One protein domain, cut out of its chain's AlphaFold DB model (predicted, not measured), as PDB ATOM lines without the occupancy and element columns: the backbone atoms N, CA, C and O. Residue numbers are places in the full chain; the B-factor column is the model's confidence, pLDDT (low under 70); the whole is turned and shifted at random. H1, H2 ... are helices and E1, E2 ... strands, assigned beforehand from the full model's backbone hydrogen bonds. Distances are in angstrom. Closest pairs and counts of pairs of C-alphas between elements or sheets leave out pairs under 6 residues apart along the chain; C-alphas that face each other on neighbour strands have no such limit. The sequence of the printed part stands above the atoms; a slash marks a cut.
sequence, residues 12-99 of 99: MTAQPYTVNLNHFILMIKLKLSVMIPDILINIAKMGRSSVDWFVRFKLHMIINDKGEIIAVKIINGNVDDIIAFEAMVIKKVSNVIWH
ATOM      1  N   MET A  12     206.445 182.053  35.292       48.25
ATOM      2  CA  MET A  12     207.065 180.806  35.755       48.25
ATOM      3  C   MET A  12     206.124 180.196  36.789       48.25
ATOM      4  O   MET A  12     206.202 180.510  37.971       48.25
ATOM      5  N   THR A  13     205.188 179.349  36.354       56.50
ATOM      6  CA  THR A  13     204.293 178.645  37.280       56.50
ATOM      7  C   THR A  13     205.083 177.545  37.988       56.50
ATOM      8  O   THR A  13     205.015 176.373  37.614       56.50
ATOM      9  N   ALA A  14     205.891 177.934  38.970       61.28
ATOM     10  CA  ALA A  14     206.403 177.028  39.979       61.28
ATOM     11  C   ALA A  14     205.226 176.722  40.911       61.28
ATOM     12  O   ALA A  14     204.774 177.598  41.646       61.28
ATOM     13  N   GLN A  15     204.672 175.515  40.823       62.78
ATOM     14  CA  GLN A  15     203.606 175.083  41.726       62.78
ATOM     15  C   GLN A  15     204.213 174.133  42.757       62.78
ATOM     16  O   GLN A  15     204.470 172.970  42.425       62.78
ATOM     17  N   PRO A  16     204.517 174.623  43.974       67.00
ATOM     18  CA  PRO A  16     204.898 173.753  45.070       67.00
ATOM     19  C   PRO A  16     203.663 173.006  45.570       67.00
ATOM     20  O   PRO A  16     202.609 173.606  45.786       67.00
ATOM     21  N   TYR A  17     203.801 171.706  45.786       77.06
ATOM     22  CA  TYR A  17     202.847 170.932  46.569       77.06
ATOM     23  C   TYR A  17     203.606 169.977  47.486       77.06
ATOM     24  O   TYR A  17     204.713 169.522  47.189       77.06
ATOM     25  N   THR A  18     203.022 169.723  48.648       70.44
ATOM     26  CA  THR A  18     203.580 168.827  49.655       70.44
ATOM     27  C   THR A  18     202.898 167.475  49.552       70.44
ATOM     28  O   THR A  18     201.687 167.391  49.351       70.44
ATOM     29  N   VAL A  19     203.680 166.403  49.672       71.69
ATOM     30  CA  VAL A  19     203.123 165.046  49.793       71.69
ATOM     31  C   VAL A  19     202.908 164.708  51.269       71.69
ATOM     32  O   VAL A  19     201.947 164.035  51.625       71.69
ATOM     33  N   ASN A  20     203.790 165.205  52.140       76.19
ATOM     34  CA  ASN A  20     203.708 165.097  53.596       76.19
ATOM     35  C   ASN A  20     204.457 166.278  54.255       76.19
ATOM     36  O   ASN A  20     204.928 167.174  53.557       76.19
ATOM     37  N   LEU A  21     204.569 166.283  55.590       73.50
ATOM     38  CA  LEU A  21     205.222 167.363  56.356       73.50
ATOM     39  C   LEU A  21     206.688 167.602  55.958       73.50
ATOM     40  O   LEU A  21     207.165 168.731  56.020       73.50
ATOM     41  N   ASN A  22     207.373 166.551  55.509       80.38
ATOM     42  CA  ASN A  22     208.823 166.535  55.337       80.38
ATOM     43  C   ASN A  22     209.244 166.385  53.865       80.38
ATOM     44  O   ASN A  22     210.435 166.407  53.564       80.38
ATOM     45  N   HIS A  23     208.298 166.234  52.932       82.44
ATOM     46  CA  HIS A  23     208.542 166.007  51.507       82.44
ATOM     47  C   HIS A  23     207.825 167.058  50.662       82.44
ATOM     48  O   HIS A  23     206.600 167.060  50.500       82.44
ATOM     49  N   PHE A  24     208.645 167.920  50.072       84.44
ATOM     50  CA  PHE A  24     208.247 168.995  49.182       84.44
ATOM     51  C   PHE A  24     208.534 168.606  47.736       84.44
ATOM     52  O   PHE A  24     209.608 168.088  47.413       84.44
ATOM     53  N   ILE A  25     207.580 168.886  46.853       84.44
ATOM     54  CA  ILE A  25     207.762 168.758  45.414       84.44
ATOM     55  C   ILE A  25     207.497 170.118  44.786       84.44
ATOM     56  O   ILE A  25     206.433 170.710  44.958       84.44
ATOM     57  N   LEU A  26     208.472 170.613  44.031       85.44
ATOM     58  CA  LEU A  26     208.328 171.815  43.227       85.44
ATOM     59  C   LEU A  26     208.272 171.426  41.756       85.44
ATOM     60  O   LEU A  26     209.259 170.965  41.181       85.44
ATOM     61  N   MET A  27     207.115 171.625  41.130       81.19
ATOM     62  CA  MET A  27     206.995 171.484  39.685       81.19
ATOM     63  C   MET A  27     207.414 172.789  39.015       81.19
ATOM     64  O   MET A  27     206.786 173.821  39.240       81.19
ATOM     65  N   ILE A  28     208.440 172.732  38.164       82.44
ATOM     66  CA  ILE A  28     208.923 173.880  37.395       82.44
ATOM     67  C   ILE A  28     208.524 173.688  35.933       82.44
ATOM     68  O   ILE A  28     208.869 172.687  35.295       82.44
ATOM     69  N   LYS A  29     207.785 174.666  35.403       80.00
ATOM     70  CA  LYS A  29     207.376 174.735  34.000       80.00
ATOM     71  C   LYS A  29     207.970 175.983  33.361       80.00
ATOM     72  O   LYS A  29     207.685 177.096  33.790       80.00
ATOM     73  N   LEU A  30     208.755 175.781  32.311       76.50
ATOM     74  CA  LEU A  30     209.373 176.843  31.525       76.50
ATOM     75  C   LEU A  30     208.807 176.798  30.112       76.50
ATOM     76  O   LEU A  30     208.817 175.739  29.489       76.50
ATOM     77  N   LYS A  31     208.312 177.914  29.572       76.12
ATOM     78  CA  LYS A  31     207.964 177.957  28.146       76.12
ATOM     79  C   LYS A  31     209.232 178.113  27.318       76.12
ATOM     80  O   LYS A  31     210.093 178.925  27.642       76.12
ATOM     81  N   LEU A  32     209.276 177.413  26.191       71.44
ATOM     82  CA  LEU A  32     210.383 177.447  25.233       71.44
ATOM     83  C   LEU A  32     210.566 178.821  24.554       71.44
ATOM     84  O   LEU A  32     211.582 179.073  23.927       71.44
ATOM     85  N   SER A  33     209.598 179.730  24.695       68.31
ATOM     86  CA  SER A  33     209.692 181.115  24.212       68.31
ATOM     87  C   SER A  33     210.640 181.997  25.042       68.31
ATOM     88  O   SER A  33     210.819 183.166  24.712       68.31
ATOM     89  N   VAL A  34     211.206 181.461  26.125       69.12
ATOM     90  CA  VAL A  34     212.266 182.076  26.935       69.12
ATOM     91  C   VAL A  34     213.575 181.353  26.617       69.12
ATOM     92  O   VAL A  34     213.557 180.161  26.325       69.12
ATOM     93  N   MET A  35     214.715 182.044  26.677       73.94
ATOM     94  CA  MET A  35     216.023 181.404  26.509       73.94
ATOM     95  C   MET A  35     216.257 180.386  27.639       73.94
ATOM     96  O   MET A  35     216.349 180.767  28.806       73.94
ATOM     97  N   ILE A  36     216.322 179.095  27.299       72.31
ATOM     98  CA  ILE A  36     216.559 177.993  28.242       72.31
ATOM     99  C   ILE A  36     217.995 177.483  28.044       72.31
ATOM    100  O   ILE A  36     218.365 177.206  26.906       72.31
ATOM    101  N   PRO A  37     218.799 177.323  29.111       79.31
ATOM    102  CA  PRO A  37     220.124 176.713  29.013       79.31
ATOM    103  C   PRO A  37     220.066 175.264  28.500       79.31
ATOM    104  O   PRO A  37     219.223 174.490  28.957       79.31
ATOM    105  N   ASP A  38     221.012 174.853  27.652       79.12
ATOM    106  CA  ASP A  38     221.055 173.500  27.060       79.12
ATOM    107  C   ASP A  38     221.079 172.380  28.107       79.12
ATOM    108  O   ASP A  38     220.449 171.333  27.947       79.12
ATOM    109  N   ILE A  39     221.745 172.622  29.242       78.94
ATOM    110  CA  ILE A  39     221.767 171.677  30.364       78.94
ATOM    111  C   ILE A  39     220.358 171.377  30.884       78.94
ATOM    112  O   ILE A  39     220.069 170.244  31.264       78.94
ATOM    113  N   LEU A  40     219.465 172.370  30.855       74.75
ATOM    114  CA  LEU A  40     218.087 172.206  31.289       74.75
ATOM    115  C   LEU A  40     217.266 171.411  30.270       74.75
ATOM    116  O   LEU A  40     216.414 170.617  30.655       74.75
ATOM    117  N   ILE A  41     217.539 171.604  28.980       76.50
ATOM    118  CA  ILE A  41     216.897 170.863  27.888       76.50
ATOM    119  C   ILE A  41     217.241 169.371  27.990       76.50
ATOM    120  O   ILE A  41     216.364 168.532  27.803       76.50
ATOM    121  N   ASN A  42     218.477 169.035  28.373       77.62
ATOM    122  CA  ASN A  42     218.907 167.643  28.532       77.62
ATOM    123  C   ASN A  42     218.305 166.936  29.758       77.62
ATOM    124  O   ASN A  42     218.057 165.732  29.709       77.62
ATOM    125  N   ILE A  43     218.068 167.652  30.864       73.00
ATOM    126  CA  ILE A  43     217.522 167.060  32.104       73.00
ATOM    127  C   ILE A  43     215.993 167.045  32.152       73.00
ATOM    128  O   ILE A  43     215.403 166.318  32.949       73.00
ATOM    129  N   ALA A  44     215.331 167.874  31.352       74.69
ATOM    130  CA  ALA A  44     213.895 168.064  31.437       74.69
ATOM    131  C   ALA A  44     213.186 167.552  30.185       74.69
ATOM    132  O   ALA A  44     213.756 167.412  29.108       74.69
ATOM    133  N   LYS A  45     211.901 167.219  30.329       77.19
ATOM    134  CA  LYS A  45     211.127 166.675  29.211       77.19
ATOM    135  C   LYS A  45     210.430 167.808  28.473       77.19
ATOM    136  O   LYS A  45     209.739 168.618  29.099       77.19
ATOM    137  N   MET A  46     210.571 167.813  27.153       76.88
ATOM    138  CA  MET A  46     209.818 168.704  26.285       76.88
ATOM    139  C   MET A  46     208.362 168.233  26.201       76.88
ATOM    140  O   MET A  46     208.074 167.051  26.004       76.88
ATOM    141  N   GLY A  47     207.440 169.161  26.407       73.88
ATOM    142  CA  GLY A  47     206.006 168.971  26.292       73.88
ATOM    143  C   GLY A  47     205.419 170.023  25.361       73.88
ATOM    144  O   GLY A  47     205.936 171.132  25.237       73.88
ATOM    145  N   ARG A  48     204.327 169.662  24.697       78.00
ATOM    146  CA  ARG A  48     203.575 170.550  23.816       78.00
ATOM    147  C   ARG A  48     202.173 170.712  24.385       78.00
ATOM    148  O   ARG A  48     201.518 169.717  24.688       78.00
ATOM    149  N   SER A  49     201.726 171.949  24.564       74.75
ATOM    150  CA  SER A  49     200.313 172.271  24.758       74.75
ATOM    151  C   SER A  49     199.715 172.716  23.423       74.75
ATOM    152  O   SER A  49     200.434 172.931  22.447       74.75
ATOM    153  N   SER A  50     198.397 172.893  23.377       76.81
ATOM    154  CA  SER A  50     197.708 173.431  22.199       76.81
ATOM    155  C   SER A  50     198.224 174.812  21.779       76.81
ATOM    156  O   SER A  50     198.068 175.192  20.625       76.81
ATOM    157  N   VAL A  51     198.833 175.546  22.714       74.75
ATOM    158  CA  VAL A  51     199.268 176.930  22.522       74.75
ATOM    159  C   VAL A  51     200.789 177.026  22.405       74.75
ATOM    160  O   VAL A  51     201.267 177.808  21.596       74.75
ATOM    161  N   ASP A  52     201.560 176.225  23.156       74.94
ATOM    162  CA  ASP A  52     202.994 176.461  23.343       74.94
ATOM    163  C   ASP A  52     203.833 175.202  23.609       74.94
ATOM    164  O   ASP A  52     203.366 174.206  24.168       74.94
ATOM    165  N   TRP A  53     205.127 175.292  23.301       77.88
ATOM    166  CA  TRP A  53     206.140 174.340  23.758       77.88
ATOM    167  C   TRP A  53     206.663 174.726  25.139       77.88
ATOM    168  O   TRP A  53     206.940 175.896  25.415       77.88
ATOM    169  N   PHE A  54     206.823 173.739  26.010       82.19
ATOM    170  CA  PHE A  54     207.350 173.927  27.351       82.19
ATOM    171  C   PHE A  54     208.304 172.804  27.730       82.19
ATOM    172  O   PHE A  54     208.218 171.679  27.247       82.19
ATOM    173  N   VAL A  55     209.198 173.114  28.651       80.62
ATOM    174  CA  VAL A  55     210.095 172.171  29.296       80.62
ATOM    175  C   VAL A  55     209.658 172.067  30.755       80.62
ATOM    176  O   VAL A  55     209.444 173.086  31.416       80.62
ATOM    177  N   ARG A  56     209.454 170.838  31.250       82.19
ATOM    178  CA  ARG A  56     209.038 170.597  32.643       82.19
ATOM    179  C   ARG A  56     209.908 169.574  33.360       82.19
ATOM    180  O   ARG A  56     210.229 168.508  32.820       82.19
ATOM    181  N   PHE A  57     210.201 169.866  34.619       85.50
ATOM    182  CA  PHE A  57     210.826 168.947  35.564       85.50
ATOM    183  C   PHE A  57     210.236 169.158  36.962       85.50
ATOM    184  O   PHE A  57     209.649 170.204  37.252       85.50
ATOM    185  N   LYS A  58     210.340 168.137  37.809       86.38
ATOM    186  CA  LYS A  58     209.946 168.200  39.215       86.38
ATOM    187  C   LYS A  58     211.206 168.131  40.073       86.38
ATOM    188  O   LYS A  58     212.109 167.336  39.807       86.38
ATOM    189  N   LEU A  59     211.265 168.975  41.090       87.88
ATOM    190  CA  LEU A  59     212.298 168.978  42.113       87.88
ATOM    191  C   LEU A  59     211.695 168.392  43.387       87.88
ATOM    192  O   LEU A  59     210.790 168.983  43.965       87.88
ATOM    193  N   HIS A  60     212.196 167.241  43.814       87.75
ATOM    194  CA  HIS A  60     211.843 166.631  45.086       87.75
ATOM    195  C   HIS A  60     212.866 167.036  46.140       87.75
ATOM    196  O   HIS A  60     214.072 166.923  45.909       87.75
ATOM    197  N   MET A  61     212.381 167.467  47.298       87.50
ATOM    198  CA  MET A  61     213.195 167.848  48.441       87.50
ATOM    199  C   MET A  61     212.619 167.216  49.706       87.50
ATOM    200  O   MET A  61     211.425 167.334  49.972       87.50
ATOM    201  N   ILE A  62     213.469 166.542  50.475       87.25
ATOM    202  CA  ILE A  62     213.118 165.984  51.781       87.25
ATOM    203  C   ILE A  62     213.862 166.777  52.849       87.25
ATOM    204  O   ILE A  62     215.086 166.895  52.778       87.25
ATOM    205  N   ILE A  63     213.128 167.293  53.829       86.62
ATOM    206  CA  ILE A  63     213.634 168.123  54.926       86.62
ATOM    207  C   ILE A  63     213.372 167.387  56.246       86.62
ATOM    208  O   ILE A  63     212.349 166.720  56.382       86.62
ATOM    209  N   ASN A  64     214.305 167.438  57.197       84.88
ATOM    210  CA  ASN A  64     214.071 166.902  58.542       84.88
ATOM    211  C   ASN A  64     213.343 167.913  59.441       84.88
ATOM    212  O   ASN A  64     213.214 169.090  59.111       84.88
ATOM    213  N   ASP A  65     212.951 167.476  60.634       85.56
ATOM    214  CA  ASP A  65     212.241 168.324  61.600       85.56
ATOM    215  C   ASP A  65     213.101 169.493  62.134       85.56
ATOM    216  O   ASP A  65     212.585 170.416  62.758       85.56
ATOM    217  N   LYS A  66     214.420 169.480  61.877       87.62
ATOM    218  CA  LYS A  66     215.355 170.574  62.190       87.62
ATOM    219  C   LYS A  66     215.482 171.601  61.056       87.62
ATOM    220  O   LYS A  66     216.199 172.585  61.217       87.62
ATOM    221  N   GLY A  67     214.811 171.386  59.922       81.81
ATOM    222  CA  GLY A  67     214.892 172.251  58.743       81.81
ATOM    223  C   GLY A  67     216.072 171.956  57.809       81.81
ATOM    224  O   GLY A  67     216.330 172.727  56.887       81.81
ATOM    225  N   GLU A  68     216.794 170.854  58.010       85.81
ATOM    226  CA  GLU A  68     217.934 170.463  57.178       85.81
ATOM    227  C   GLU A  68     217.473 169.642  55.971       85.81
ATOM    228  O   GLU A  68     216.644 168.735  56.086       85.81
ATOM    229  N   ILE A  69     218.055 169.920  54.804       86.25
ATOM    230  CA  ILE A  69     217.775 169.172  53.576       86.25
ATOM    231  C   ILE A  69     218.494 167.821  53.640       86.25
ATOM    232  O   ILE A  69     219.719 167.749  53.592       86.25
ATOM    233  N   ILE A  70     217.721 166.739  53.705       86.25
ATOM    234  CA  ILE A  70     218.230 165.364  53.778       86.25
ATOM    235  C   ILE A  70     218.490 164.799  52.381       86.25
ATOM    236  O   ILE A  70     219.426 164.029  52.172       86.25
ATOM    237  N   ALA A  71     217.623 165.125  51.421       85.00
ATOM    238  CA  ALA A  71     217.711 164.601  50.066       85.00
ATOM    239  C   ALA A  71     217.115 165.580  49.059       85.00
ATOM    240  O   ALA A  71     216.078 166.195  49.310       85.00
ATOM    241  N   VAL A  72     217.755 165.671  47.894       87.06
ATOM    242  CA  VAL A  72     217.266 166.431  46.742       87.06
ATOM    243  C   VAL A  72     217.353 165.556  45.505       87.06
ATOM    244  O   VAL A  72     218.367 164.890  45.275       87.06
ATOM    245  N   LYS A  73     216.305 165.571  44.684       87.25
ATOM    246  CA  LYS A  73     216.306 164.889  43.393       87.25
ATOM    247  C   LYS A  73     215.557 165.698  42.346       87.25
ATOM    248  O   LYS A  73     214.414 166.090  42.550       87.25
ATOM    249  N   ILE A  74     216.194 165.897  41.198       87.25
ATOM    250  CA  ILE A  74     215.553 166.445  40.003       87.25
ATOM    251  C   ILE A  74     215.099 165.269  39.141       87.25
ATOM    252  O   ILE A  74     215.874 164.345  38.891       87.25
ATOM    253  N   ILE A  75     213.841 165.294  38.708       87.75
ATOM    254  CA  ILE A  75     213.264 164.294  37.808       87.75
ATOM    255  C   ILE A  75     212.503 164.958  36.663       87.75
ATOM    256  O   ILE A  75     211.944 166.048  36.795       87.75
ATOM    257  N   ASN A  76     212.427 164.274  35.527       84.81
ATOM    258  CA  ASN A  76     211.623 164.721  34.396       84.81
ATOM    259  C   ASN A  76     210.150 164.843  34.811       84.81
ATOM    260  O   ASN A  76     209.617 163.991  35.520       84.81
ATOM    261  N   GLY A  77     209.442 165.857  34.305       79.19
ATOM    262  CA  GLY A  77     208.096 166.182  34.797       79.19
ATOM    263  C   GLY A  77     206.982 165.176  34.475       79.19
ATOM    264  O   GLY A  77     205.828 165.446  34.782       79.19
ATOM    265  N   ASN A  78     207.298 164.054  33.824       80.62
ATOM    266  CA  ASN A  78     206.366 162.959  33.528       80.62
ATOM    267  C   ASN A  78     206.623 161.705  34.376       80.62
ATOM    268  O   ASN A  78     205.976 160.692  34.152       80.62
ATOM    269  N   VAL A  79     207.628 161.735  35.249       83.94
ATOM    270  CA  VAL A  79     207.897 160.629  36.166       83.94
ATOM    271  C   VAL A  79     206.941 160.754  37.347       83.94
ATOM    272  O   VAL A  79     206.699 161.862  37.848       83.94
ATOM    273  N   ASP A  80     206.379 159.618  37.750       84.31
ATOM    274  CA  ASP A  80     205.488 159.534  38.898       84.31
ATOM    275  C   ASP A  80     206.243 159.824  40.194       84.31
ATOM    276  O   ASP A  80     207.390 159.407  40.394       84.31
ATOM    277  N   ASP A  81     205.577 160.541  41.096       84.69
ATOM    278  CA  ASP A  81     206.203 161.063  42.312       84.69
ATOM    279  C   ASP A  81     206.626 159.948  43.278       84.69
ATOM    280  O   ASP A  81     207.602 160.106  44.012       84.69
ATOM    281  N   ILE A  82     205.948 158.796  43.211       85.25
ATOM    282  CA  ILE A  82     206.244 157.584  43.987       85.25
ATOM    283  C   ILE A  82     207.611 157.016  43.592       85.25
ATOM    284  O   ILE A  82     208.460 156.805  44.452       85.25
ATOM    285  N   ILE A  83     207.872 156.865  42.290       86.06
ATOM    286  CA  ILE A  83     209.142 156.328  41.774       86.06
ATOM    287  C   ILE A  83     210.306 157.245  42.170       86.06
ATOM    288  O   ILE A  83     211.400 156.805  42.537       86.06
ATOM    289  N   ALA A  84     210.080 158.558  42.104       83.56
ATOM    290  CA  ALA A  84     211.066 159.535  42.540       83.56
ATOM    291  C   ALA A  84     211.328 159.449  44.048       83.56
ATOM    292  O   ALA A  84     212.490 159.509  44.456       83.56
ATOM    293  N   PHE A  85     210.272 159.277  44.845       83.88
ATOM    294  CA  PHE A  85     210.352 159.136  46.293       83.88
ATOM    295  C   PHE A  85     211.104 157.874  46.721       83.88
ATOM    296  O   PHE A  85     212.084 157.980  47.460       83.88
ATOM    297  N   GLU A  86     210.733 156.707  46.194       85.06
ATOM    298  CA  GLU A  86     211.402 155.432  46.486       85.06
ATOM    299  C   GLU A  86     212.905 155.514  46.219       85.06
ATOM    300  O   GLU A  86     213.725 155.149  47.061       85.06
ATOM    301  N   ALA A  87     213.294 156.097  45.087       83.06
ATOM    302  CA  ALA A  87     214.698 156.248  44.738       83.06
ATOM    303  C   ALA A  87     215.480 157.199  45.668       83.06
ATOM    304  O   ALA A  87     216.701 157.068  45.775       83.06
ATOM    305  N   MET A  88     214.821 158.164  46.321       83.06
ATOM    306  CA  MET A  88     215.461 159.013  47.336       83.06
ATOM    307  C   MET A  88     215.600 158.285  48.676       83.06
ATOM    308  O   MET A  88     216.633 158.411  49.333       83.06
ATOM    309  N   VAL A  89     214.593 157.497  49.067       80.00
ATOM    310  CA  VAL A  89     214.615 156.718  50.314       80.00
ATOM    311  C   VAL A  89     215.652 155.596  50.241       80.00
ATOM    312  O   VAL A  89     216.461 155.454  51.156       80.00
ATOM    313  N   ILE A  90     215.702 154.851  49.134       70.25
ATOM    314  CA  ILE A  90     216.652 153.741  48.951       70.25
ATOM    315  C   ILE A  90     218.102 154.247  48.987       70.25
ATOM    316  O   ILE A  90     218.940 153.642  49.652       70.25
ATOM    317  N   LYS A  91     218.399 155.398  48.360       62.41
ATOM    318  CA  LYS A  91     219.732 156.026  48.445       62.41
ATOM    319  C   LYS A  91     220.118 156.423  49.872       62.41
ATOM    320  O   LYS A  91     221.289 156.342  50.233       62.41
ATOM    321  N   LYS A  92     219.150 156.858  50.685       60.41
ATOM    322  CA  LYS A  92     219.395 157.158  52.101       60.41
ATOM    323  C   LYS A  92     219.757 155.885  52.865       60.41
ATOM    324  O   LYS A  92     220.728 155.893  53.607       60.41
ATOM    325  N   VAL A  93     219.016 154.796  52.647       57.56
ATOM    326  CA  VAL A  93     219.261 153.504  53.307       57.56
ATOM    327  C   VAL A  93     220.618 152.921  52.906       57.56
ATOM    328  O   VAL A  93     221.364 152.489  53.779       57.56
ATOM    329  N   SER A  94     221.002 152.984  51.626       56.84
ATOM    330  CA  SER A  94     222.320 152.499  51.197       56.84
ATOM    331  C   SER A  94     223.463 153.276  51.851       56.84
ATOM    332  O   SER A  94     224.408 152.665  52.326       56.84
ATOM    333  N   ASN A  95     223.367 154.604  51.951       55.69
ATOM    334  CA  ASN A  95     224.416 155.414  52.582       55.69
ATOM    335  C   ASN A  95     224.532 155.201  54.101       55.69
ATOM    336  O   ASN A  95     225.540 155.582  54.676       55.69
ATOM    337  N   VAL A  96     223.524 154.608  54.749       55.28
ATOM    338  CA  VAL A  96     223.560 154.262  56.182       55.28
ATOM    339  C   VAL A  96     224.141 152.864  56.415       55.28
ATOM    340  O   VAL A  96     224.759 152.636  57.444       55.28
ATOM    341  N   ILE A  97     223.959 151.931  55.477       46.53
ATOM    342  CA  ILE A  97     224.380 150.525  55.628       46.53
ATOM    343  C   ILE A  97     225.872 150.318  55.302       46.53
ATOM    344  O   ILE A  97     226.461 149.333  55.734       46.53
ATOM    345  N   TRP A  98     226.504 151.240  54.570       41.91
ATOM    346  CA  TRP A  98     227.931 151.162  54.212       41.91
ATOM    347  C   TRP A  98     228.874 151.900  55.184       41.91
ATOM    348  O   TRP A  98     229.991 152.246  54.794       41.91
ATOM    349  N   HIS A  99     228.453 152.125  56.433       42.16
ATOM    350  CA  HIS A  99     229.282 152.696  57.500       42.16
ATOM    351  C   HIS A  99     229.303 151.815  58.747       42.16
ATOM    352  O   HIS A  99     228.224 151.320  59.138       42.16
TER     353      HIS A  99
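Overview. This is residues 12 to 99 of the 99 residues of the protein "Transposase IS982 family protein" of Rickettsia akari (strain Hartford) (UniProt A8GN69). One twisted, antiparallel sheet of five strands has the long strand E4 in its middle, with E2 and then E1 on one side of it and E3 and E5 one after the other along its other side. Helix H2 packs slantwise over E5 and E4, and residues 93 to 99, of which 93 to 97 belong to H2, stick out beyond the sheet, while the small helix H1 packs over E4 near the end where E3 pairs. The printed part has 88 residues, with named elements in the order E1, E2, H1, E3, E4, E5, H2; the class is mixed, helices and strands. The whole is loose, with a radius of gyration of the C-alphas of 15.0 A and spans of 49 by 25 by 21 A.

Along the chain. E1 is residues 15 to 20, beginning at C-alpha 15 at (203.606, 175.083, 41.726). E2, residues 23 to 31, is 26.2 A long. H1 is residues 38 to 43 and E3 residues 45 to 48. E4, residues 53 to 63, is the longest strand, 32.7 A from C-alpha 53 at (206.140, 174.340, 23.758). E5, residues 69 to 76, is 20.6 A long. H2, residues 81 to 97, is 24.9 A long and ends at C-alpha 97 at (224.380, 150.525, 55.628).

Arrangement. The sheet is branched, and E1, E3 and E5 are edge strands. E1 and E2 form a hairpin, with N 17 and O 25 within hydrogen-bond range at 2.9 A. E2 and E4 are antiparallel at 163 degrees, with N 26 and O 59 at 2.8 A. E3, E4 and E5 form a meander, each strand the antiparallel neighbour of the one before. E3 is beside residues 53 to 56 of E4, with N 47 and O 54 at 2.8 A; E5 is beside residues 57 to 63, with N 60 and O 73 at 2.8 A. H1 is on the sheet at a height of 9.1 A, over E4 and across the strands; its closest C-alphas to E4 are those of Ile 41 and Val 55, 7.1 A apart. H2 is on the sheet at a height of 9.7 A, over E4 and E5, at 38 degrees to E5 on the local plane; its closest C-alphas to E5 are those of Met 88 and Ala 71, 6.6 A apart. H1 and H2 are apart. Every O i to N i+4 pair is within hydrogen-bond range in H1, and 12 of 13 are in H2.

Size, cuts and confidence. The C-alphas farthest apart are those of Val 51 and His 99, 52.1 A. The printed part has no cut and no long link. Mean pLDDT of the printed part is 76.5; residues 12 to 16, 33 to 34 and 91 to 99 are under 70.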